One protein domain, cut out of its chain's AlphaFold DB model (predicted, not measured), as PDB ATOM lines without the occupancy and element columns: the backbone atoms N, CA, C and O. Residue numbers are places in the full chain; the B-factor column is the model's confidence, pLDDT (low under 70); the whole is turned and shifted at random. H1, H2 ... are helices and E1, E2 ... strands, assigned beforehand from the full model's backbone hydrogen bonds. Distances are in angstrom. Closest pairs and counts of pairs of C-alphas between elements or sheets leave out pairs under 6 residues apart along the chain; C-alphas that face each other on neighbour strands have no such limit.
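AT A GLANCE: This is residues 322 to 506 of the 1081 residues of the protein "Glycoside hydrolase/phage tail family protein" of Hyphomicrobiales bacterium (UniProt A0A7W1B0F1). This domain has little regular structure: H6 crosses H2 and passes near the small parallel sheet E1 = E2, and long loops make much of the rest, residues 427 to 460 and 476 to 501 joining H6 to the two strands, and residues 369 to 382 and 397 to 420 lying away from H6. The 185 printed residues hold named elements in the order H1 H2 H3 H4 H5 E1 H6 E2, mostly helix, with 52 residues in them. The whole is compact: radius of gyration of the C-alphas 17.8 A, spans 49 by 41 by 38 A.

IN THESE COORDINATES: Find C-alpha 421 at (334.154, 352.282, 201.779); E1 runs to 426, E2 from 502 to 504. H6, residues 461 to 475, is 22.0 A long, ending at (333.643, 359.471, 210.883). H1 is 333 to 336, H2 344 to 352, H3 364 to 368, H4 383 to 386, H5 391 to 396.

HOW THE PARTS SIT: Between E1 and E2, N 426 and O 503 are within hydrogen-bond range, 2.9 A. E1, H6, E2 form a strand-helix-strand unit, parallel strands with a helix between, its crossover right-handed. H6 touches H2 at a steep tilt of 57 degrees; C-alphas 348 and 470 are closest, 5.2 A. H4 and H5 only just touch, only at the corner, with 3 pairs of C-alphas within 8 A. H1 and H3 touch no helix. Every O i to N i+4 pair is within range in H3 and H5, 4 of 5 in H2, 10 of 11 in H6; H1 and H4 are too short.

THE WHOLE: The printed part has no cut; the link E1 to H6, 34 residues, is long. No printed residue is under 70 in pLDDT.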
ATOM      1  N   PRO A 322     332.203 344.789 217.265       97.25
ATOM      2  CA  PRO A 322     332.003 344.971 218.699       97.25
ATOM      3  C   PRO A 322     332.735 346.221 219.191       97.25
ATOM      4  O   PRO A 322     333.922 346.410 218.908       97.25
ATOM      5  N   LEU A 323     332.034 347.074 219.937       97.56
ATOM      6  CA  LEU A 323     332.610 348.266 220.573       97.56
ATOM      7  C   LEU A 323     332.769 348.103 222.084       97.56
ATOM      8  O   LEU A 323     333.382 348.957 222.719       97.56
ATOM      9  N   THR A 324     332.226 347.030 222.657       95.94
ATOM     10  CA  THR A 324     332.252 346.793 224.099       95.94
ATOM     11  C   THR A 324     332.580 345.332 224.424       95.94
ATOM     12  O   THR A 324     332.365 344.439 223.610       95.94
ATOM     13  N   ASP A 325     333.095 345.079 225.627       95.44
ATOM     14  CA  ASP A 325     333.211 343.746 226.258       95.44
ATOM     15  C   ASP A 325     332.751 343.845 227.727       95.44
ATOM     16  O   ASP A 325     333.355 343.314 228.661       95.44
ATOM     17  N   TRP A 326     331.679 344.617 227.930       93.94
ATOM     18  CA  TRP A 326     331.190 345.016 229.245       93.94
ATOM     19  C   TRP A 326     330.561 343.841 230.000       93.94
ATOM     20  O   TRP A 326     329.891 342.998 229.392       93.94
ATOM     21  N   ARG A 327     330.731 343.805 231.329       91.81
ATOM     22  CA  ARG A 327     330.219 342.746 232.218       91.81
ATOM     23  C   ARG A 327     329.502 343.341 233.424       91.81
ATOM     24  O   ARG A 327     329.612 344.530 233.693       91.81
ATOM     25  N   ASP A 328     328.735 342.521 234.132       86.69
ATOM     26  CA  ASP A 328     328.034 342.990 235.335       86.69
ATOM     27  C   ASP A 328     328.930 342.898 236.583       86.69
ATOM     28  O   ASP A 328     328.707 343.607 237.565       86.69
ATOM     29  N   GLU A 329     329.932 342.014 236.567       85.44
ATOM     30  CA  GLU A 329     330.843 341.784 237.681       85.44
ATOM     31  C   GLU A 329     331.793 342.979 237.895       85.44
ATOM     32  O   GLU A 329     332.523 343.351 236.975       85.44
ATOM     33  N   PRO A 330     331.858 343.555 239.112       81.19
ATOM     34  CA  PRO A 330     332.824 344.598 239.443       81.19
ATOM     35  C   PRO A 330     334.270 344.217 239.118       81.19
ATOM     36  O   PRO A 330     334.688 343.088 239.374       81.19
ATOM     37  N   GLY A 331     335.061 345.182 238.649       82.69
ATOM     38  CA  GLY A 331     336.484 344.992 238.377       82.69
ATOM     39  C   GLY A 331     336.787 344.236 237.082       82.69
ATOM     40  O   GLY A 331     337.931 343.827 236.882       82.69
ATOM     41  N   HIS A 332     335.798 344.043 236.200       91.00
ATOM     42  CA  HIS A 332     336.060 343.562 234.844       91.00
ATOM     43  C   HIS A 332     336.981 344.535 234.090       91.00
ATOM     44  O   HIS A 332     336.999 345.738 234.352       91.00
ATOM     45  N   GLN A 333     337.735 344.033 233.110       91.56
ATOM     46  CA  GLN A 333     338.821 344.805 232.491       91.56
ATOM     47  C   GLN A 333     338.349 346.094 231.793       91.56
ATOM     48  O   GLN A 333     339.093 347.069 231.772       91.56
ATOM     49  N   ASP A 334     337.128 346.138 231.248       91.69
ATOM     50  CA  ASP A 334     336.592 347.339 230.584       91.69
ATOM     51  C   ASP A 334     336.231 348.492 231.526       91.69
ATOM     52  O   ASP A 334     336.191 349.625 231.052       91.69
ATOM     53  N   GLU A 335     336.059 348.263 232.840       87.38
ATOM     54  CA  GLU A 335     335.861 349.370 233.797       87.38
ATOM     55  C   GLU A 335     337.095 350.299 233.838       87.38
ATOM     56  O   GLU A 335     336.990 351.457 234.236       87.38
ATOM     57  N   ALA A 336     338.270 349.817 233.409       83.94
ATOM     58  CA  ALA A 336     339.486 350.626 233.329       83.94
ATOM     59  C   ALA A 336     339.500 351.592 232.129       83.94
ATOM     60  O   ALA A 336     340.182 352.616 232.179       83.94
ATOM     61  N   SER A 337     338.766 351.268 231.060       81.06
ATOM     62  CA  SER A 337     338.734 352.038 229.805       81.06
ATOM     63  C   SER A 337     337.466 352.881 229.650       81.06
ATOM     64  O   SER A 337     337.412 353.750 228.783       81.06
ATOM     65  N   GLY A 338     336.442 352.630 230.468       81.94
ATOM     66  CA  GLY A 338     335.162 353.327 230.433       81.94
ATOM     67  C   GLY A 338     334.385 353.152 231.734       81.94
ATOM     68  O   GLY A 338     334.587 352.194 232.471       81.94
ATOM     69  N   ARG A 339     333.467 354.080 232.024       83.44
ATOM     70  CA  ARG A 339     332.630 354.035 233.242       83.44
ATOM     71  C   ARG A 339     331.283 353.332 233.034       83.44
ATOM     72  O   ARG A 339     330.608 353.017 234.011       83.44
ATOM     73  N   SER A 340     330.888 353.106 231.782       88.88
ATOM     74  CA  SER A 340     329.598 352.546 231.371       88.88
ATOM     75  C   SER A 340     329.720 351.934 229.968       88.88
ATOM     76  O   SER A 340     330.492 352.465 229.163       88.88
ATOM     77  N   PRO A 341     328.934 350.893 229.614       91.31
ATOM     78  CA  PRO A 341     328.873 350.401 228.233       91.31
ATOM     79  C   PRO A 341     328.301 351.447 227.264       91.31
ATOM     80  O   PRO A 341     328.528 351.362 226.061       91.31
ATOM     81  N   ASP A 342     327.579 352.438 227.791       91.19
ATOM     82  CA  ASP A 342     326.928 353.513 227.040       91.19
ATOM     83  C   ASP A 342     327.749 354.820 227.044       91.19
ATOM     84  O   ASP A 342     327.232 355.881 226.675       91.19
ATOM     85  N   ASP A 343     329.000 354.782 227.525       91.62
ATOM     86  CA  ASP A 343     329.904 355.933 227.529       91.62
ATOM     87  C   ASP A 343     330.427 356.236 226.110       91.62
ATOM     88  O   ASP A 343     331.072 355.379 225.496       91.62
ATOM     89  N   PRO A 344     330.192 357.449 225.566       91.31
ATOM     90  CA  PRO A 344     330.640 357.788 224.219       91.31
ATOM     91  C   PRO A 344     332.158 357.695 224.036       91.31
ATOM     92  O   PRO A 344     332.607 357.242 222.988       91.31
ATOM     93  N   GLY A 345     332.954 358.098 225.033       91.81
ATOM     94  CA  GLY A 345     334.415 358.069 224.939       91.81
ATOM     95  C   GLY A 345     334.949 356.642 224.827       91.81
ATOM     96  O   GLY A 345     335.745 356.344 223.935       91.81
ATOM     97  N   TYR A 346     334.443 355.748 225.675       94.81
ATOM     98  CA  TYR A 346     334.729 354.317 225.637       94.81
ATOM     99  C   TYR A 346     334.355 353.699 224.283       94.81
ATOM    100  O   TYR A 346     335.205 353.081 223.639       94.81
ATOM    101  N   LEU A 347     333.131 353.924 223.797       96.44
ATOM    102  CA  LEU A 347     332.670 353.396 222.507       96.44
ATOM    103  C   LEU A 347     333.523 353.899 221.333       96.44
ATOM    104  O   LEU A 347     333.972 353.103 220.511       96.44
ATOM    105  N   ILE A 348     333.794 355.207 221.280       95.75
ATOM    106  CA  ILE A 348     334.616 355.831 220.234       95.75
ATOM    107  C   ILE A 348     336.036 355.263 220.251       95.75
ATOM    108  O   ILE A 348     336.571 354.918 219.196       95.75
ATOM    109  N   SER A 349     336.644 355.127 221.435       94.75
ATOM    110  CA  SER A 349     337.997 354.572 221.560       94.75
ATOM    111  C   SER A 349     338.091 353.139 221.027       94.75
ATOM    112  O   SER A 349     339.105 352.754 220.444       94.75
ATOM    113  N   ASN A 350     337.001 352.375 221.131       96.62
ATOM    114  CA  ASN A 350     336.924 351.018 220.624       96.62
ATOM    115  C   ASN A 350     336.613 350.935 219.128       96.62
ATOM    116  O   ASN A 350     336.706 349.845 218.589       96.62
ATOM    117  N   ILE A 351     336.319 352.011 218.389       96.50
ATOM    118  CA  ILE A 351     336.170 351.898 216.921       96.50
ATOM    119  C   ILE A 351     337.489 351.424 216.283       96.50
ATOM    120  O   ILE A 351     337.475 350.597 215.372       96.50
ATOM    121  N   ARG A 352     338.629 351.878 216.825       94.44
ATOM    122  CA  ARG A 352     339.990 351.421 216.478       94.44
ATOM    123  C   ARG A 352     340.731 350.851 217.685       94.44
ATOM    124  O   ARG A 352     341.887 351.183 217.926       94.44
ATOM    125  N   GLY A 353     340.036 350.022 218.450       95.69
ATOM    126  CA  GLY A 353     340.571 349.382 219.646       95.69
ATOM    127  C   GLY A 353     339.736 348.173 220.054       95.69
ATOM    128  O   GLY A 353     338.749 347.832 219.398       95.69
ATOM    129  N   GLY A 354     340.138 347.503 221.127       96.56
ATOM    130  CA  GLY A 354     339.378 346.408 221.727       96.56
ATOM    131  C   GLY A 354     339.384 345.113 220.904       96.56
ATOM    132  O   GLY A 354     340.347 344.814 220.188       96.56
ATOM    133  N   GLU A 355     338.305 344.329 221.024       97.06
ATOM    134  CA  GLU A 355     338.155 343.053 220.313       97.06
ATOM    135  C   GLU A 355     338.223 343.267 218.800       97.06
ATOM    136  O   GLU A 355     337.513 344.120 218.281       97.06
ATOM    137  N   GLY A 356     339.059 342.506 218.089       96.12
ATOM    138  CA  GLY A 356     339.232 342.623 216.636       96.12
ATOM    139  C   GLY A 356     340.249 343.659 216.173       96.12
ATOM    140  O   GLY A 356     340.508 343.760 214.972       96.12
ATOM    141  N   PHE A 357     340.830 344.414 217.107       97.69
ATOM    142  CA  PHE A 357     341.910 345.361 216.837       97.69
ATOM    143  C   PHE A 357     343.117 345.087 217.739       97.69
ATOM    144  O   PHE A 357     344.181 344.691 217.263       97.69
ATOM    145  N   ASP A 358     342.954 345.242 219.052       97.75
ATOM    146  CA  ASP A 358     344.031 345.033 220.023       97.75
ATOM    147  C   ASP A 358     344.171 343.556 220.389       97.75
ATOM    148  O   ASP A 358     345.281 343.040 220.541       97.75
ATOM    149  N   TRP A 359     343.039 342.863 220.521       97.38
ATOM    150  CA  TRP A 359     342.974 341.493 221.017       97.38
ATOM    151  C   TRP A 359     341.780 340.713 220.446       97.38
ATOM    152  O   TRP A 359     340.893 341.276 219.814       97.38
ATOM    153  N   PHE A 360     341.757 339.400 220.662       96.81
ATOM    154  CA  PHE A 360     340.640 338.502 220.361       96.81
ATOM    155  C   PHE A 360     340.536 337.400 221.429       96.81
ATOM    156  O   PHE A 360     341.463 337.192 222.219       96.81
ATOM    157  N   TYR A 361     339.419 336.671 221.440       97.62
ATOM    158  CA  TYR A 361     339.248 335.476 222.269       97.62
ATOM    159  C   TYR A 361     339.499 334.207 221.453       97.62
ATOM    160  O   TYR A 361     338.849 333.991 220.432       97.62
ATOM    161  N   ALA A 362     340.417 333.350 221.911       95.38
ATOM    162  CA  ALA A 362     340.752 332.100 221.220       95.38
ATOM    163  C   ALA A 362     339.690 331.005 221.424       95.38
ATOM    164  O   ALA A 362     339.570 330.084 220.616       95.38
ATOM    165  N   SER A 363     338.900 331.106 222.492       96.12
ATOM    166  CA  SER A 363     337.827 330.171 222.804       96.12
ATOM    167  C   SER A 363     336.693 330.843 223.578       96.12
ATOM    168  O   SER A 363     336.822 331.960 224.086       96.12
ATOM    169  N   ARG A 364     335.564 330.136 223.720       96.25
ATOM    170  CA  ARG A 364     334.477 330.589 224.597       96.25
ATOM    171  C   ARG A 364     334.914 330.661 226.063       96.25
ATOM    172  O   ARG A 364     334.527 331.600 226.744       96.25
ATOM    173  N   ALA A 365     335.744 329.721 226.519       97.56
ATOM    174  CA  ALA A 365     336.267 329.722 227.884       97.56
ATOM    175  C   ALA A 365     337.139 330.959 228.154       97.56
ATOM    176  O   ALA A 365     337.000 331.586 229.202       97.56
ATOM    177  N   ASP A 366     337.970 331.357 227.185       98.06
ATOM    178  CA  ASP A 366     338.772 332.580 227.291       98.06
ATOM    179  C   ASP A 366     337.885 333.822 227.337       98.06
ATOM    180  O   ASP A 366     338.128 334.717 228.143       98.06
ATOM    181  N   ARG A 367     336.813 333.857 226.534       96.81
ATOM    182  CA  ARG A 367     335.809 334.922 226.617       96.81
ATOM    183  C   ARG A 367     335.169 334.956 227.998       96.81
ATOM    184  O   ARG A 367     335.126 336.016 228.606       96.81
ATOM    185  N   ASP A 368     334.701 333.834 228.529       95.50
ATOM    186  CA  ASP A 368     334.047 333.800 229.841       95.50
ATOM    187  C   ASP A 368     335.008 334.251 230.964       95.50
ATOM    188  O   ASP A 368     334.593 334.987 231.855       95.50
ATOM    189  N   ALA A 369     336.304 333.935 230.864       95.12
ATOM    190  CA  ALA A 369     337.344 334.356 231.810       95.12
ATOM    191  C   ALA A 369     337.981 335.735 231.518       95.12
ATOM    192  O   ALA A 369     338.870 336.166 232.253       95.12
ATOM    193  N   GLN A 370     337.562 336.423 230.450       95.62
ATOM    194  CA  GLN A 370     338.164 337.671 229.956       95.62
ATOM    195  C   GLN A 370     339.678 337.560 229.648       95.62
ATOM    196  O   GLN A 370     340.444 338.515 229.791       95.62
ATOM    197  N   LEU A 371     340.133 336.384 229.202       97.25
ATOM    198  CA  LEU A 371     341.515 336.117 228.794       97.25
ATOM    199  C   LEU A 371     341.747 336.571 227.347       97.25
ATOM    200  O   LEU A 371     341.463 335.860 226.386       97.25
ATOM    201  N   ARG A 372     342.259 337.791 227.197       97.12
ATOM    202  CA  ARG A 372     342.458 338.456 225.902       97.12
ATOM    203  C   ARG A 372     343.785 338.055 225.260       97.12
ATOM    204  O   ARG A 372     344.844 338.263 225.849       97.12
ATOM    205  N   THR A 373     343.736 337.549 224.029       97.81
ATOM    206  CA  THR A 373     344.934 337.258 223.225       97.81
ATOM    207  C   THR A 373     345.228 338.432 222.302       97.81
ATOM    208  O   THR A 373     344.370 338.815 221.517       97.81
ATOM    209  N   ALA A 374     346.433 339.004 222.367       97.69
ATOM    210  CA  ALA A 374     346.811 340.137 221.522       97.69
ATOM    211  C   ALA A 374     346.806 339.777 220.024       97.69
ATOM    212  O   ALA A 374     347.321 338.726 219.632       97.69
ATOM    213  N   VAL A 375     346.288 340.672 219.178       96.62
ATOM    214  CA  VAL A 375     346.391 340.543 217.716       96.62
ATOM    215  C   VAL A 375     347.770 341.040 217.279       96.62
ATOM    216  O   VAL A 375     348.077 342.232 217.363       96.62
ATOM    217  N   THR A 376     348.619 340.123 216.814       95.00
ATOM    218  CA  THR A 376     349.994 340.406 216.386       95.00
ATOM    219  C   THR A 376     350.352 339.647 215.112       95.00
ATOM    220  O   THR A 376     349.827 338.570 214.857       95.00
ATOM    221  N   ASP A 377     351.285 340.201 214.339       93.50
ATOM    222  CA  ASP A 377     351.914 339.555 213.177       93.50
ATOM    223  C   ASP A 377     353.357 339.097 213.487       93.50
ATOM    224  O   ASP A 377     354.204 338.916 212.610       93.50
ATOM    225  N   GLY A 378     353.691 338.999 214.778       90.38
ATOM    226  CA  GLY A 378     355.021 338.614 215.239       90.38
ATOM    227  C   GLY A 378     356.125 339.478 214.619       90.38
ATOM    228  O   GLY A 378     356.062 340.707 214.645       90.38
ATOM    229  N   ALA A 379     357.144 338.829 214.051       83.75
ATOM    230  CA  ALA A 379     358.304 339.503 213.470       83.75
ATOM    231  C   ALA A 379     358.007 340.263 212.163       83.75
ATOM    232  O   ALA A 379     358.782 341.147 211.802       83.75
ATOM    233  N   ALA A 380     356.916 339.940 211.458       88.06
ATOM    234  CA  ALA A 380     356.549 340.618 210.214       88.06
ATOM    235  C   ALA A 380     355.922 342.003 210.464       88.06
ATOM    236  O   ALA A 380     355.986 342.871 209.594       88.06
ATOM    237  N   GLY A 381     355.389 342.247 211.669       92.81
ATOM    238  CA  GLY A 381     355.031 343.589 212.132       92.81
ATOM    239  C   GLY A 381     353.859 344.253 211.398       92.81
ATOM    240  O   GLY A 381     353.721 345.472 211.489       92.81
ATOM    241  N   LYS A 382     353.003 343.493 210.700       95.50
ATOM    242  CA  LYS A 382     351.787 343.988 210.030       95.50
ATOM    243  C   LYS A 382     350.510 343.420 210.676       95.50
ATOM    244  O   LYS A 382     349.757 342.701 210.025       95.50
ATOM    245  N   PRO A 383     350.222 343.740 211.955       96.00
ATOM    246  CA  PRO A 383     349.072 343.173 212.663       96.00
ATOM    247  C   PRO A 383     347.728 343.513 212.005       96.00
ATOM    248  O   PRO A 383     346.785 342.746 212.152       96.00
ATOM    249  N   TRP A 384     347.650 344.609 211.240       96.12
ATOM    250  CA  TRP A 384     346.447 345.023 210.510       96.12
ATOM    251  C   TRP A 384     345.887 343.944 209.574       96.12
ATOM    252  O   TRP A 384     344.683 343.904 209.357       96.12
ATOM    253  N   VAL A 385     346.726 343.025 209.084       95.81
ATOM    254  CA  VAL A 385     346.312 341.896 208.232       95.81
ATOM    255  C   VAL A 385     345.330 340.954 208.953       95.81
ATOM    256  O   VAL A 385     344.539 340.268 208.308       95.81
ATOM    257  N   PHE A 386     345.350 340.940 210.289       95.38
ATOM    258  CA  PHE A 386     344.491 340.109 211.140       95.38
ATOM    259  C   PHE A 386     343.451 340.919 211.930       95.38
ATOM    260  O   PHE A 386     342.708 340.352 212.731       95.38
ATOM    261  N   ARG A 387     343.404 342.242 211.744       96.56
ATOM    262  CA  ARG A 387     342.489 343.135 212.461       96.56
ATOM    263  C   ARG A 387     341.309 343.494 211.573       96.56
ATOM    264  O   ARG A 387     341.381 344.454 210.812       96.56
ATOM    265  N   TYR A 388     340.194 342.788 211.731       95.19
ATOM    266  CA  TYR A 388     338.967 343.095 210.987       95.19
ATOM    267  C   TYR A 388     338.409 344.501 211.289       95.19
ATOM    268  O   TYR A 388     337.576 344.997 210.551       95.19
ATOM    269  N   LYS A 389     338.861 345.181 212.354       96.50
ATOM    270  CA  LYS A 389     338.477 346.579 212.640       96.50
ATOM    271  C   LYS A 389     339.419 347.615 212.048       96.50
ATOM    272  O   LYS A 389     339.082 348.799 212.024       96.50
ATOM    273  N   ASP A 390     340.605 347.211 211.596       97.12
ATOM    274  CA  ASP A 390     341.645 348.130 211.124       97.12
ATOM    275  C   ASP A 390     341.413 348.534 209.661       97.12
ATOM    276  O   ASP A 390     342.240 348.328 208.771       97.12
ATOM    277  N   ILE A 391     340.233 349.115 209.418       97.25
ATOM    278  CA  ILE A 391     339.751 349.515 208.097       97.25
ATOM    279  C   ILE A 391     340.719 350.500 207.434       97.25
ATOM    280  O   ILE A 391     340.982 350.381 206.240       97.25
ATOM    281  N   GLU A 392     341.278 351.461 208.182       97.31
ATOM    282  CA  GLU A 392     342.208 352.438 207.601       97.31
ATOM    283  C   GLU A 392     343.520 351.799 207.159       97.31
ATOM    284  O   GLU A 392     344.009 352.132 206.074       97.31
ATOM    285  N   ALA A 393     344.099 350.906 207.968       97.62
ATOM    286  CA  ALA A 393     345.336 350.245 207.586       97.62
ATOM    287  C   ALA A 393     345.106 349.293 206.410       97.62
ATOM    288  O   ALA A 393     345.893 349.339 205.467       97.62
ATOM    289  N   TRP A 394     344.020 348.516 206.410       97.94
ATOM    290  CA  TRP A 394     343.634 347.702 205.254       97.94
ATOM    291  C   TRP A 394     343.493 348.575 203.995       97.94
ATOM    292  O   TRP A 394     344.178 348.385 202.997       97.94
ATOM    293  N   TRP A 395     342.724 349.660 204.080       98.50
ATOM    294  CA  TRP A 395     342.494 350.565 202.955       98.50
ATOM    295  C   TRP A 395     343.763 351.279 202.451       98.50
ATOM    296  O   TRP A 395     343.884 351.576 201.259       98.50
ATOM    297  N   SER A 396     344.714 351.578 203.341       97.94
ATOM    298  CA  SER A 396     345.907 352.382 203.039       97.94
ATOM    299  C   SER A 396     347.148 351.591 202.630       97.94
ATOM    300  O   SER A 396     348.107 352.223 202.181       97.94
ATOM    301  N   ASN A 397     347.178 350.267 202.788       98.00
ATOM    302  CA  ASN A 397     348.376 349.458 202.547       98.00
ATOM    303  C   ASN A 397     348.255 348.570 201.307       98.00
ATOM    304  O   ASN A 397     347.167 348.182 200.894       98.00
ATOM    305  N   SER A 398     349.403 348.230 200.716       97.56
ATOM    306  CA  SER A 398     349.467 347.192 199.684       97.56
ATOM    307  C   SER A 398     349.203 345.828 200.313       97.56
ATOM    308  O   SER A 398     349.792 345.489 201.344       97.56
ATOM    309  N   HIS A 399     348.348 345.036 199.678       97.94
ATOM    310  CA  HIS A 399     348.003 343.694 200.137       97.94
ATOM    311  C   HIS A 399     348.945 342.668 199.523       97.94
ATOM    312  O   HIS A 399     349.214 342.714 198.327       97.94
ATOM    313  N   HIS A 400     349.446 341.741 200.336       97.38
ATOM    314  CA  HIS A 400     350.339 340.670 199.907       97.38
ATOM    315  C   HIS A 400     349.834 339.346 200.466       97.38
ATOM    316  O   HIS A 400     349.732 339.193 201.684       97.38
ATOM    317  N   GLU A 401     349.559 338.387 199.584       96.88
ATOM    318  CA  GLU A 401     349.152 337.047 200.005       96.88
ATOM    319  C   GLU A 401     350.242 336.363 200.820       96.88
ATOM    320  O   GLU A 401     351.432 336.603 200.603       96.88
ATOM    321  N   ARG A 402     349.844 335.485 201.743       96.31
ATOM    322  CA  ARG A 402     350.776 334.737 202.592       96.31
ATOM    323  C   ARG A 402     350.541 333.230 202.524       96.31
ATOM    324  O   ARG A 402     350.105 332.652 203.519       96.31
ATOM    325  N   PRO A 403     350.792 332.571 201.379       95.06
ATOM    326  CA  PRO A 403     350.693 331.117 201.297       95.06
ATOM    327  C   PRO A 403     351.686 330.463 202.271       95.06
ATOM    328  O   PRO A 403     352.873 330.797 202.288       95.06
ATOM    329  N   GLY A 404     351.206 329.553 203.113       93.75
ATOM    330  CA  GLY A 404     351.990 328.939 204.184       93.75
ATOM    331  C   GLY A 404     352.459 329.927 205.261       93.75
ATOM    332  O   GLY A 404     353.467 329.673 205.919       93.75
ATOM    333  N   GLY A 405     351.808 331.088 205.386       92.75
ATOM    334  CA  GLY A 405     352.192 332.160 206.308       92.75
ATOM    335  C   GLY A 405     353.364 333.028 205.839       92.75
ATOM    336  O   GLY A 405     353.812 333.897 206.587       92.75
ATOM    337  N   VAL A 406     353.863 332.836 204.612       93.50
ATOM    338  CA  VAL A 406     355.001 333.593 204.067       93.50
ATOM    339  C   VAL A 406     354.523 334.633 203.065       93.50
ATOM    340  O   VAL A 406     353.945 334.288 202.042       93.50
ATOM    341  N   GLU A 407     354.816 335.903 203.336       95.12
ATOM    342  CA  GLU A 407     354.427 337.021 202.474       95.12
ATOM    343  C   GLU A 407     355.013 336.923 201.059       95.12
ATOM    344  O   GLU A 407     356.224 336.797 200.862       95.12
ATOM    345  N   ALA A 408     354.131 336.992 200.064       95.38
ATOM    346  CA  ALA A 408     354.476 336.986 198.656       95.38
ATOM    347  C   ALA A 408     355.172 338.291 198.250       95.38
ATOM    348  O   ALA A 408     354.818 339.385 198.693       95.38
ATOM    349  N   SER A 409     356.144 338.190 197.341       95.00
ATOM    350  CA  SER A 409     356.926 339.345 196.880       95.00
ATOM    351  C   SER A 409     356.102 340.374 196.104       95.00
ATOM    352  O   SER A 409     356.409 341.563 196.154       95.00
ATOM    353  N   ASN A 410     355.066 339.928 195.393       96.00
ATOM    354  CA  ASN A 410     354.183 340.794 194.619       96.00
ATOM    355  C   ASN A 410     352.887 341.056 195.393       96.00
ATOM    356  O   ASN A 410     352.353 340.114 195.987       96.00
ATOM    357  N   PRO A 411     352.367 342.293 195.360       97.19
ATOM    358  CA  PRO A 411     351.063 342.579 195.926       97.19
ATOM    359  C   PRO A 411     349.938 341.971 195.076       97.19
ATOM    360  O   PRO A 411     350.149 341.567 193.927       97.19
ATOM    361  N   THR A 412     348.732 341.932 195.635       97.44
ATOM    362  CA  THR A 412     347.502 341.616 194.900       97.44
ATOM    363  C   THR A 412     347.140 342.743 193.919       97.44
ATOM    364  O   THR A 412     347.861 343.730 193.760       97.44
ATOM    365  N   ALA A 413     345.991 342.613 193.250       95.94
ATOM    366  CA  ALA A 413     345.455 343.663 192.386       95.94
ATOM    367  C   ALA A 413     344.958 344.907 193.152       95.94
ATOM    368  O   ALA A 413     344.667 345.921 192.517       95.94
ATOM    369  N   TRP A 414     344.837 344.848 194.484       97.88
ATOM    370  CA  TRP A 414     344.375 345.981 195.278       97.88
ATOM    371  C   TRP A 414     345.344 347.159 195.178       97.88
ATOM    372  O   TRP A 414     346.537 347.050 195.470       97.88
ATOM    373  N   GLN A 415     344.803 348.317 194.803       97.94
ATOM    374  CA  GLN A 415     345.521 349.577 194.880       97.94
ATOM    375  C   GLN A 415     345.113 350.305 196.168       97.94
ATOM    376  O   GLN A 415     343.929 350.628 196.328       97.94
ATOM    377  N   PRO A 416     346.074 350.650 197.044       98.38
ATOM    378  CA  PRO A 416     345.786 351.388 198.261       98.38
ATOM    379  C   PRO A 416     345.009 352.670 197.976       98.38
ATOM    380  O   PRO A 416     345.365 353.443 197.085       98.38
ATOM    381  N   ARG A 417     343.971 352.917 198.774       98.25
ATOM    382  CA  ARG A 417     343.133 354.123 198.731       98.25
ATOM    383  C   ARG A 417     342.325 354.332 197.452       98.25
ATOM    384  O   ARG A 417     341.794 355.426 197.245       98.25
ATOM    385  N   SER A 418     342.227 353.320 196.592       97.94
ATOM    386  CA  SER A 418     341.643 353.457 195.251       97.94
ATOM    387  C   SER A 418     340.132 353.670 195.240       97.94
ATOM    388  O   SER A 418     339.635 354.362 194.354       97.94
ATOM    389  N   LYS A 419     339.407 353.141 196.233       98.44
ATOM    390  CA  LYS A 419     337.937 353.213 196.309       98.44
ATOM    391  C   LYS A 419     337.454 353.628 197.698       98.44
ATOM    392  O   LYS A 419     338.155 353.353 198.674       98.44
ATOM    393  N   PRO A 420     336.309 354.320 197.823       98.56
ATOM    394  CA  PRO A 420     335.690 354.578 199.119       98.56
ATOM    395  C   PRO A 420     335.092 353.295 199.712       98.56
ATOM    396  O   PRO A 420     334.876 352.306 199.011       98.56
ATOM    397  N   ILE A 421     334.809 353.339 201.009       98.75
ATOM    398  CA  ILE A 421     334.154 352.282 201.779       98.75
ATOM    399  C   ILE A 421     332.780 352.789 202.192       98.75
ATOM    400  O   ILE A 421     332.652 353.908 202.693       98.75
ATOM    401  N   TRP A 422     331.752 351.984 201.953       98.50
ATOM    402  CA  TRP A 422     330.391 352.256 202.399       98.50
ATOM    403  C   TRP A 422     330.037 351.224 203.460       98.50
ATOM    404  O   TRP A 422     330.214 350.026 203.237       98.50
ATOM    405  N   PHE A 423     329.527 351.680 204.602       98.44
ATOM    406  CA  PHE A 423     328.874 350.769 205.533       98.44
ATOM    407  C   PHE A 423     327.456 350.558 205.030       98.44
ATOM    408  O   PHE A 423     326.613 351.442 205.167       98.44
ATOM    409  N   THR A 424     327.245 349.431 204.351       97.69
ATOM    410  CA  THR A 424     325.977 349.056 203.713       97.69
ATOM    411  C   THR A 424     324.931 348.630 204.737       97.69
ATOM    412  O   THR A 424     323.742 348.859 204.515       97.69
ATOM    413  N   GLU A 425     325.394 348.160 205.894       97.62
ATOM    414  CA  GLU A 425     324.641 348.025 207.134       97.62
ATOM    415  C   GLU A 425     325.509 348.488 208.320       97.62
ATOM    416  O   GLU A 425     326.731 348.324 208.328       97.62
ATOM    417  N   LEU A 426     324.878 349.092 209.327       97.81
ATOM    418  CA  LEU A 426     325.505 349.541 210.568       97.81
ATOM    419  C   LEU A 426     324.460 349.594 211.681       97.81
ATOM    420  O   LEU A 426     323.422 350.242 211.546       97.81
ATOM    421  N   GLY A 427     324.752 348.981 212.822       97.00
ATOM    422  CA  GLY A 427     323.903 349.091 214.003       97.00
ATOM    423  C   GLY A 427     324.211 348.027 215.043       97.00
ATOM    424  O   GLY A 427     325.133 347.233 214.885       97.00
ATOM    425  N   CYS A 428     323.421 348.010 216.110       97.38
ATOM    426  CA  CYS A 428     323.404 346.930 217.089       97.38
ATOM    427  C   CYS A 428     321.957 346.698 217.570       97.38
ATOM    428  O   CYS A 428     321.104 347.588 217.402       97.38
ATOM    429  N   PRO A 429     321.640 345.516 218.131       96.31
ATOM    430  CA  PRO A 429     320.310 345.256 218.661       96.31
ATOM    431  C   PRO A 429     320.034 346.163 219.870       96.31
ATOM    432  O   PRO A 429     320.926 346.405 220.687       96.31
ATOM    433  N   ALA A 430     318.792 346.630 220.024       95.00
ATOM    434  CA  ALA A 430     318.365 347.450 221.166       95.00
ATOM    435  C   ALA A 430     318.169 346.615 222.442       95.00
ATOM    436  O   ALA A 430     317.086 346.531 223.021       95.00
ATOM    437  N   VAL A 431     319.236 345.957 222.876       94.31
ATOM    438  CA  VAL A 431     319.275 345.029 224.004       94.31
ATOM    439  C   VAL A 431     320.417 345.437 224.929       94.31
ATOM    440  O   VAL A 431     321.389 346.060 224.495       94.31
ATOM    441  N   ASP A 432     320.308 345.099 226.215       93.00
ATOM    442  CA  ASP A 432     321.413 345.177 227.170       93.00
ATOM    443  C   ASP A 432     322.718 344.674 226.535       93.00
ATOM    444  O   ASP A 432     322.753 343.585 225.957       93.00
ATOM    445  N   LYS A 433     323.775 345.491 226.617       94.50
ATOM    446  CA  LYS A 433     325.095 345.213 226.031       94.50
ATOM    447  C   LYS A 433     325.069 344.896 224.526       94.50
ATOM    448  O   LYS A 433     325.890 344.117 224.050       94.50
ATOM    449  N   GLY A 434     324.179 345.528 223.753       96.00
ATOM    450  CA  GLY A 434     324.130 345.396 222.288       96.00
ATOM    451  C   GLY A 434     325.490 345.589 221.599       96.00
ATOM    452  O   GLY A 434     325.818 344.862 220.664       96.00
ATOM    453  N   GLY A 435     326.326 346.494 222.123       96.56
ATOM    454  CA  GLY A 435     327.690 346.741 221.642       96.56
ATOM    455  C   GLY A 435     328.681 345.577 221.806       96.56
ATOM    456  O   GLY A 435     329.713 345.589 221.133       96.56
ATOM    457  N   ASN A 436     328.381 344.572 222.648       97.31
ATOM    458  CA  ASN A 436     329.254 343.409 222.868       97.31
ATOM    459  C   ASN A 436     329.235 342.448 221.676       97.31
ATOM    460  O   ASN A 436     330.193 341.714 221.446       97.31
ATOM    461  N   GLN A 437     328.115 342.398 220.952       96.88
ATOM    462  CA  GLN A 437     327.959 341.537 219.788       96.88
ATOM    463  C   GLN A 437     326.911 342.138 218.831       96.88
ATOM    464  O   GLN A 437     325.768 341.686 218.794       96.88
ATOM    465  N   PRO A 438     327.266 343.178 218.061       97.25
ATOM    466  CA  PRO A 438     326.291 343.957 217.292       97.25
ATOM    467  C   PRO A 438     325.602 343.192 216.157       97.25
ATOM    468  O   PRO A 438     324.533 343.600 215.706       97.25
ATOM    469  N   ASN A 439     326.199 342.088 215.702       95.31
ATOM    470  CA  ASN A 439     325.731 341.307 214.559       95.31
ATOM    471  C   ASN A 439     324.583 340.341 214.896       95.31
ATOM    472  O   ASN A 439     323.934 339.828 213.986       95.31
ATOM    473  N   VAL A 440     324.360 340.015 216.177       94.50
ATOM    474  CA  VAL A 440     323.314 339.048 216.537       94.50
ATOM    475  C   VAL A 440     321.943 339.694 216.555       94.50
ATOM    476  O   VAL A 440     321.775 340.839 216.968       94.50
ATOM    477  N   PHE A 441     320.945 338.914 216.164       91.19
ATOM    478  CA  PHE A 441     319.544 339.288 216.226       91.19
ATOM    479  C   PHE A 441     318.766 338.272 217.062       91.19
ATOM    480  O   PHE A 441     319.131 337.098 217.169       91.19
ATOM    481  N   PHE A 442     317.655 338.734 217.630       89.94
ATOM    482  CA  PHE A 442     316.703 337.884 218.325       89.94
ATOM    483  C   PHE A 442     315.532 337.557 217.397       89.94
ATOM    484  O   PHE A 442     314.755 338.437 217.031       89.94
ATOM    485  N   ASP A 443     315.396 336.282 217.046       92.56
ATOM    486  CA  ASP A 443     314.245 335.762 216.308       92.56
ATOM    487  C   ASP A 443     313.983 334.307 216.724       92.56
ATOM    488  O   ASP A 443     314.666 333.404 216.242       92.56
ATOM    489  N   PRO A 444     313.038 334.029 217.637       90.62
ATOM    490  CA  PRO A 444     312.861 332.704 218.241       90.62
ATOM    491  C   PRO A 444     312.689 331.535 217.265       90.62
ATOM    492  O   PRO A 444     312.932 330.394 217.654       90.62
ATOM    493  N   LYS A 445     312.266 331.786 216.018       92.19
ATOM    494  CA  LYS A 445     312.157 330.735 214.995       92.19
ATOM    495  C   LYS A 445     313.504 330.357 214.366       92.19
ATOM    496  O   LYS A 445     313.622 329.254 213.842       92.19
ATOM    497  N   SER A 446     314.490 331.257 214.364       94.94
ATOM    498  CA  SER A 446     315.759 331.070 213.657       94.94
ATOM    499  C   SER A 446     316.781 330.318 214.499       94.94
ATOM    500  O   SER A 446     316.995 330.621 215.672       94.94
ATOM    501  N   ALA A 447     317.512 329.401 213.864       95.06
ATOM    502  CA  ALA A 447     318.673 328.748 214.459       95.06
ATOM    503  C   ALA A 447     319.854 329.704 214.726       95.06
ATOM    504  O   ALA A 447     320.800 329.309 215.402       95.06
ATOM    505  N   GLN A 448     319.825 330.934 214.195       92.62
ATOM    506  CA  GLN A 448     320.837 331.971 214.448       92.62
ATOM    507  C   GLN A 448     320.405 332.988 215.514       92.62
ATOM    508  O   GLN A 448     321.117 333.959 215.760       92.62
ATOM    509  N   SER A 449     319.256 332.764 216.159       94.75
ATOM    510  CA  SER A 449     318.775 333.610 217.246       94.75
ATOM    511  C   SER A 449     319.742 333.595 218.423       94.75
ATOM    512  O   SER A 449     320.034 332.537 218.986       94.75
ATOM    513  N   ALA A 450     320.222 334.770 218.814       94.94
ATOM    514  CA  ALA A 450     321.118 334.925 219.947       94.94
ATOM    515  C   ALA A 450     320.911 336.274 220.642       94.94
ATOM    516  O   ALA A 450     320.358 337.220 220.084       94.94
ATOM    517  N   LEU A 451     321.368 336.347 221.889       95.31
ATOM    518  CA  LEU A 451     321.523 337.602 222.619       95.31
ATOM    519  C   LEU A 451     323.008 337.974 222.653       95.31
ATOM    520  O   LEU A 451     323.843 337.061 222.627       95.31
ATOM    521  N   PRO A 452     323.345 339.273 222.752       96.81
ATOM    522  CA  PRO A 452     324.732 339.693 222.867       96.81
ATOM    523  C   PRO A 452     325.445 339.040 224.055       96.81
ATOM    524  O   PRO A 452     324.822 338.690 225.062       96.81
ATOM    525  N   TYR A 453     326.767 338.884 223.963       96.50
ATOM    526  CA  TYR A 453     327.545 338.293 225.051       96.50
ATOM    527  C   TYR A 453     327.314 339.025 226.378       96.50
ATOM    528  O   TYR A 453     327.369 340.251 226.439       96.50
ATOM    529  N   PHE A 454     327.069 338.249 227.440       95.19
ATOM    530  CA  PHE A 454     326.817 338.730 228.809       95.19
ATOM    531  C   PHE A 454     325.566 339.610 228.976       95.19
ATOM    532  O   PHE A 454     325.339 340.156 230.059       95.19
ATOM    533  N   SER A 455     324.748 339.736 227.930       93.88
ATOM    534  CA  SER A 455     323.459 340.416 227.974       93.88
ATOM    535  C   SER A 455     322.459 339.661 228.842       93.88
ATOM    536  O   SER A 455     322.433 338.428 228.863       93.88
ATOM    537  N   ASP A 456     321.571 340.401 229.498       90.81
ATOM    538  CA  ASP A 456     320.415 339.829 230.189       90.81
ATOM    539  C   ASP A 456     319.140 339.733 229.340       90.81
ATOM    540  O   ASP A 456     318.106 339.249 229.810       90.81
ATOM    541  N   GLY A 457     319.213 340.166 228.077       90.88
ATOM    542  CA  GLY A 457     318.101 340.136 227.129       90.88
ATOM    543  C   GLY A 457     317.028 341.204 227.355       90.88
ATOM    544  O   GLY A 457     315.986 341.167 226.689       90.88
ATOM    545  N   GLY A 458     317.233 342.140 228.285       90.12
ATOM    546  CA  GLY A 458     316.365 343.298 228.476       90.12
ATOM    547  C   GLY A 458     316.507 344.313 227.340       90.12
ATOM    548  O   GLY A 458     317.612 344.557 226.866       90.12
ATOM    549  N   ARG A 459     315.397 344.934 226.914       91.88
ATOM    550  CA  ARG A 459     315.428 346.025 225.923       91.88
ATOM    551  C   ARG A 459     316.234 347.213 226.455       91.88
ATOM    552  O   ARG A 459     315.999 347.673 227.578       91.88
ATOM    553  N   ASN A 460     317.144 347.725 225.630       92.06
ATOM    554  CA  ASN A 460     317.941 348.915 225.906       92.06
ATOM    555  C   ASN A 460     318.141 349.750 224.629       92.06
ATOM    556  O   ASN A 460     319.099 349.566 223.879       92.06
ATOM    557  N   ASP A 461     317.244 350.712 224.413       93.94
ATOM    558  CA  ASP A 461     317.305 351.629 223.269       93.94
ATOM    559  C   ASP A 461     318.514 352.580 223.335       93.94
ATOM    560  O   ASP A 461     318.996 353.052 222.303       93.94
ATOM    561  N   LEU A 462     319.031 352.868 224.538       93.88
ATOM    562  CA  LEU A 462     320.193 353.743 224.702       93.88
ATOM    563  C   LEU A 462     321.463 353.093 224.154       93.88
ATOM    564  O   LEU A 462     322.228 353.784 223.486       93.88
ATOM    565  N   ALA A 463     321.653 351.790 224.381       94.81
ATOM    566  CA  ALA A 463     322.802 351.051 223.855       94.81
ATOM    567  C   ALA A 463     322.872 351.152 222.324       94.81
ATOM    568  O   ALA A 463     323.916 351.494 221.765       94.81
ATOM    569  N   GLN A 464     321.733 350.966 221.649       96.31
ATOM    570  CA  GLN A 464     321.625 351.161 220.204       96.31
ATOM    571  C   GLN A 464     321.927 352.606 219.795       96.31
ATOM    572  O   GLN A 464     322.740 352.843 218.898       96.31
ATOM    573  N   ARG A 465     321.313 353.587 220.471       95.50
ATOM    574  CA  ARG A 465     321.535 355.009 220.174       95.50
ATOM    575  C   ARG A 465     323.009 355.392 220.307       95.50
ATOM    576  O   ARG A 465     323.518 356.097 219.442       95.50
ATOM    577  N   ARG A 466     323.688 354.940 221.364       95.62
ATOM    578  CA  ARG A 466     325.094 355.269 221.645       95.62
ATOM    579  C   ARG A 466     326.066 354.576 220.706       95.62
ATOM    580  O   ARG A 466     327.031 355.210 220.290       95.62
ATOM    581  N   TYR A 467     325.785 353.336 220.316       97.38
ATOM    582  CA  TYR A 467     326.569 352.641 219.298       97.38
ATOM    583  C   TYR A 467     326.563 353.415 217.970       97.38
ATOM    584  O   TYR A 467     327.622 353.702 217.420       97.38
ATOM    585  N   ILE A 468     325.384 353.828 217.492       95.94
ATOM    586  CA  ILE A 468     325.244 354.600 216.243       95.94
ATOM    587  C   ILE A 468     325.909 355.982 216.362       95.94
ATOM    588  O   ILE A 468     326.662 356.387 215.475       95.94
ATOM    589  N   ASP A 469     325.663 356.685 217.471       94.94
ATOM    590  CA  ASP A 469     326.247 357.997 217.782       94.94
ATOM    591  C   ASP A 469     327.788 357.947 217.750       94.94
ATOM    592  O   ASP A 469     328.420 358.800 217.132       94.94
ATOM    593  N   ALA A 470     328.410 356.899 218.305       96.62
ATOM    594  CA  ALA A 470     329.867 356.742 218.302       96.62
ATOM    595  C   ALA A 470     330.469 356.728 216.882       96.62
ATOM    596  O   ALA A 470     331.474 357.397 216.634       96.62
ATOM    597  N   PHE A 471     329.845 356.022 215.934       97.06
ATOM    598  CA  PHE A 471     330.310 355.991 214.542       97.06
ATOM    599  C   PHE A 471     330.159 357.345 213.842       97.06
ATOM    600  O   PHE A 471     331.074 357.759 213.127       97.06
ATOM    601  N   GLN A 472     329.049 358.055 214.070       94.25
ATOM    602  CA  GLN A 472     328.846 359.396 213.512       94.25
ATOM    603  C   GLN A 472     329.908 360.369 214.036       94.25
ATOM    604  O   GLN A 472     330.599 361.002 213.244       94.25
ATOM    605  N   ARG A 473     330.136 360.399 215.356       95.31
ATOM    606  CA  ARG A 473     331.174 361.229 215.996       95.31
ATOM    607  C   ARG A 473     332.573 360.976 215.448       95.31
ATOM    608  O   ARG A 473     333.379 361.898 215.348       95.31
ATOM    609  N   PHE A 474     332.871 359.722 215.120       96.44
ATOM    610  CA  PHE A 474     334.198 359.314 214.682       96.44
ATOM    611  C   PHE A 474     334.463 359.587 213.198       96.44
ATOM    612  O   PHE A 474     335.582 359.956 212.837       96.44
ATOM    613  N   PHE A 475     333.461 359.394 212.334       96.25
ATOM    614  CA  PHE A 475     333.643 359.471 210.883       96.25
ATOM    615  C   PHE A 475     333.142 360.768 210.242       96.25
ATOM    616  O   PHE A 475     333.638 361.091 209.159       96.25
ATOM    617  N   ASP A 476     332.222 361.507 210.868       95.31
ATOM    618  CA  ASP A 476     331.628 362.723 210.304       95.31
ATOM    619  C   ASP A 476     332.459 363.983 210.595       95.31
ATOM    620  O   ASP A 476     332.502 364.424 211.743       95.31
ATOM    621  N   PRO A 477     333.079 364.622 209.580       94.56
ATOM    622  CA  PRO A 477     333.826 365.862 209.762       94.56
ATOM    623  C   PRO A 477     332.987 367.067 210.200       94.56
ATOM    624  O   PRO A 477     333.573 368.056 210.638       94.56
ATOM    625  N   GLU A 478     331.659 367.025 210.050       93.44
ATOM    626  CA  GLU A 478     330.765 368.073 210.559       93.44
ATOM    627  C   GLU A 478     330.461 367.913 212.054       93.44
ATOM    628  O   GLU A 478     329.975 368.856 212.688       93.44
ATOM    629  N   HIS A 479     330.745 366.745 212.640       92.25
ATOM    630  CA  HIS A 479     330.490 366.513 214.053       92.25
ATOM    631  C   HIS A 479     331.530 367.247 214.930       92.25
ATOM    632  O   HIS A 479     332.729 367.150 214.663       92.25
ATOM    633  N   PRO A 480     331.125 367.937 216.020       88.94
ATOM    634  CA  PRO A 480     332.051 368.665 216.900       88.94
ATOM    635  C   PRO A 480     333.192 367.821 217.490       88.94
ATOM    636  O   PRO A 480     334.289 368.328 217.703       88.94
ATOM    637  N   ASP A 481     332.929 366.535 217.731       88.50
ATOM    638  CA  ASP A 481     333.891 365.576 218.297       88.50
ATOM    639  C   ASP A 481     334.857 364.970 217.251       88.50
ATOM    640  O   ASP A 481     335.661 364.097 217.586       88.50
ATOM    641  N   PHE A 482     334.800 365.390 215.979       94.06
ATOM    642  CA  PHE A 482     335.619 364.792 214.926       94.06
ATOM    643  C   PHE A 482     337.119 365.070 215.108       94.06
ATOM    644  O   PHE A 482     337.604 366.188 214.939       94.06
ATOM    645  N   GLY A 483     337.883 364.010 215.380       88.19
ATOM    646  CA  GLY A 483     339.326 364.069 215.638       88.19
ATOM    647  C   GLY A 483     340.238 363.885 214.417       88.19
ATOM    648  O   GLY A 483     341.432 363.659 214.590       88.19
ATOM    649  N   GLY A 484     339.714 363.928 213.185       89.19
ATOM    650  CA  GLY A 484     340.508 363.679 211.970       89.19
ATOM    651  C   GLY A 484     340.635 362.205 211.560       89.19
ATOM    652  O   GLY A 484     341.390 361.896 210.641       89.19
ATOM    653  N   SER A 485     339.872 361.302 212.184       89.88
ATOM    654  CA  SER A 485     339.961 359.840 212.027       89.88
ATOM    655  C   SER A 485     339.514 359.276 210.669       89.88
ATOM    656  O   SER A 485     339.539 358.068 210.464       89.88
ATOM    657  N   ASN A 486     339.079 360.113 209.730       96.12
ATOM    658  CA  ASN A 486     338.569 359.686 208.429       96.12
ATOM    659  C   ASN A 486     339.402 360.323 207.303       96.12
ATOM    660  O   ASN A 486     339.141 361.473 206.930       96.12
ATOM    661  N   PRO A 487     340.449 359.651 206.793       96.75
ATOM    662  CA  PRO A 487     341.389 360.254 205.851       96.75
ATOM    663  C   PRO A 487     340.760 360.530 204.477       96.75
ATOM    664  O   PRO A 487     339.754 359.932 204.099       96.75
ATOM    665  N   VAL A 488     341.368 361.446 203.715       97.50
ATOM    666  CA  VAL A 488     340.997 361.741 202.318       97.50
ATOM    667  C   VAL A 488     341.895 360.946 201.372       97.50
ATOM    668  O   VAL A 488     343.116 360.925 201.537       97.50
ATOM    669  N   SER A 489     341.302 360.308 200.363       98.00
ATOM    670  CA  SER A 489     342.053 359.633 199.309       98.00
ATOM    671  C   SER A 489     342.730 360.631 198.375       98.00
ATOM    672  O   SER A 489     342.055 361.511 197.839       98.00
ATOM    673  N   PRO A 490     344.026 360.458 198.070       97.56
ATOM    674  CA  PRO A 490     344.675 361.227 197.016       97.56
ATOM    675  C   PRO A 490     344.237 360.802 195.600       97.56
ATOM    676  O   PRO A 490     344.568 361.500 194.650       97.56
ATOM    677  N   ILE A 491     343.532 359.671 195.443       97.19
ATOM    678  CA  ILE A 491     343.135 359.121 194.134       97.19
ATOM    679  C   ILE A 491     341.807 359.721 193.665       97.19
ATOM    680  O   ILE A 491     341.728 360.234 192.553       97.19
ATOM    681  N   TYR A 492     340.772 359.688 194.512       96.06
ATOM    682  CA  TYR A 492     339.432 360.191 194.168       96.06
ATOM    683  C   TYR A 492     339.036 361.476 194.917       96.06
ATOM    684  O   TYR A 492     337.954 362.007 194.689       96.06
ATOM    685  N   GLY A 493     339.882 361.987 195.819       97.44
ATOM    686  CA  GLY A 493     339.672 363.263 196.519       97.44
ATOM    687  C   GLY A 493     338.593 363.264 197.613       97.44
ATOM    688  O   GLY A 493     338.361 364.303 198.225       97.44
ATOM    689  N   GLY A 494     337.941 362.128 197.879       96.75
ATOM    690  CA  GLY A 494     336.908 361.972 198.910       96.75
ATOM    691  C   GLY A 494     337.412 361.281 200.181       96.75
ATOM    692  O   GLY A 494     338.546 360.805 200.239       96.75
ATOM    693  N   ARG A 495     336.560 361.219 201.211       97.44
ATOM    694  CA  ARG A 495     336.845 360.521 202.478       97.44
ATOM    695  C   ARG A 495     336.812 359.002 202.300       97.44
ATOM    696  O   ARG A 495     336.016 358.511 201.504       97.44
ATOM    697  N   MET A 496     337.618 358.287 203.088       98.19
ATOM    698  CA  MET A 496     337.644 356.821 203.131       98.19
ATOM    699  C   MET A 496     336.251 356.239 203.375       98.19
ATOM    700  O   MET A 496     335.836 355.365 202.624       98.19
ATOM    701  N   ILE A 497     335.530 356.752 204.377       97.94
ATOM    702  CA  ILE A 497     334.129 356.400 204.648       97.94
ATOM    703  C   ILE A 497     333.304 357.686 204.616       97.94
ATOM    704  O   ILE A 497     333.313 358.432 205.594       97.94
ATOM    705  N   PRO A 498     332.636 358.037 203.509       96.25
ATOM    706  CA  PRO A 498     331.835 359.255 203.480       96.25
ATOM    707  C   PRO A 498     330.659 359.164 204.479       96.25
ATOM    708  O   PRO A 498     329.986 358.134 204.501       96.25
ATOM    709  N   PRO A 499     330.361 360.214 205.272       94.25
ATOM    710  CA  PRO A 499     329.326 360.148 206.318       94.25
ATOM    711  C   PRO A 499     327.924 359.799 205.804       94.25
ATOM    712  O   PRO A 499     327.162 359.119 206.484       94.25
ATOM    713  N   ALA A 500     327.609 360.196 204.567       94.88
ATOM    714  CA  ALA A 500     326.351 359.868 203.895       94.88
ATOM    715  C   ALA A 500     326.175 358.362 203.588       94.88
ATOM    716  O   ALA A 500     325.080 357.949 203.221       94.88
ATOM    717  N   HIS A 501     327.232 357.555 203.739       96.44
ATOM    718  CA  HIS A 501     327.247 356.109 203.488       96.44
ATOM    719  C   HIS A 501     327.424 355.287 204.773       96.44
ATOM    720  O   HIS A 501     327.975 354.188 204.749       96.44
ATOM    721  N   LEU A 502     326.964 355.833 205.902       96.75
ATOM    722  CA  LEU A 502     326.732 355.102 207.146       96.75
ATOM    723  C   LEU A 502     325.274 354.604 207.158       96.75
ATOM    724  O   LEU A 502     324.417 355.204 207.809       96.75
ATOM    725  N   HIS A 503     324.964 353.555 206.391       97.19
ATOM    726  CA  HIS A 503     323.591 353.056 206.259       97.19
ATOM    727  C   HIS A 503     323.169 352.302 207.523       97.19
ATOM    728  O   HIS A 503     323.747 351.277 207.870       97.19
ATOM    729  N   LEU A 504     322.156 352.814 208.226       97.38
ATOM    730  CA  LEU A 504     321.722 352.248 209.501       97.38
ATOM    731  C   LEU A 504     320.729 351.097 209.301       97.38
ATOM    732  O   LEU A 504     319.700 351.267 208.643       97.38
ATOM    733  N   TRP A 505     321.002 349.956 209.931       95.69
ATOM    734  CA  TRP A 505     320.069 348.833 210.010       95.69
ATOM    735  C   TRP A 505     319.262 348.937 211.320       95.69
ATOM    736  O   TRP A 505     319.865 348.976 212.390       95.69
ATOM    737  N   ALA A 506     317.926 349.020 211.318       93.75
ATOM    738  CA  ALA A 506     317.048 349.107 210.142       93.75
ATOM    739  C   ALA A 506     315.810 349.993 210.362       93.75
ATOM    740  O   ALA A 506     315.350 350.180 211.491       93.75
TER     741      ALA A 506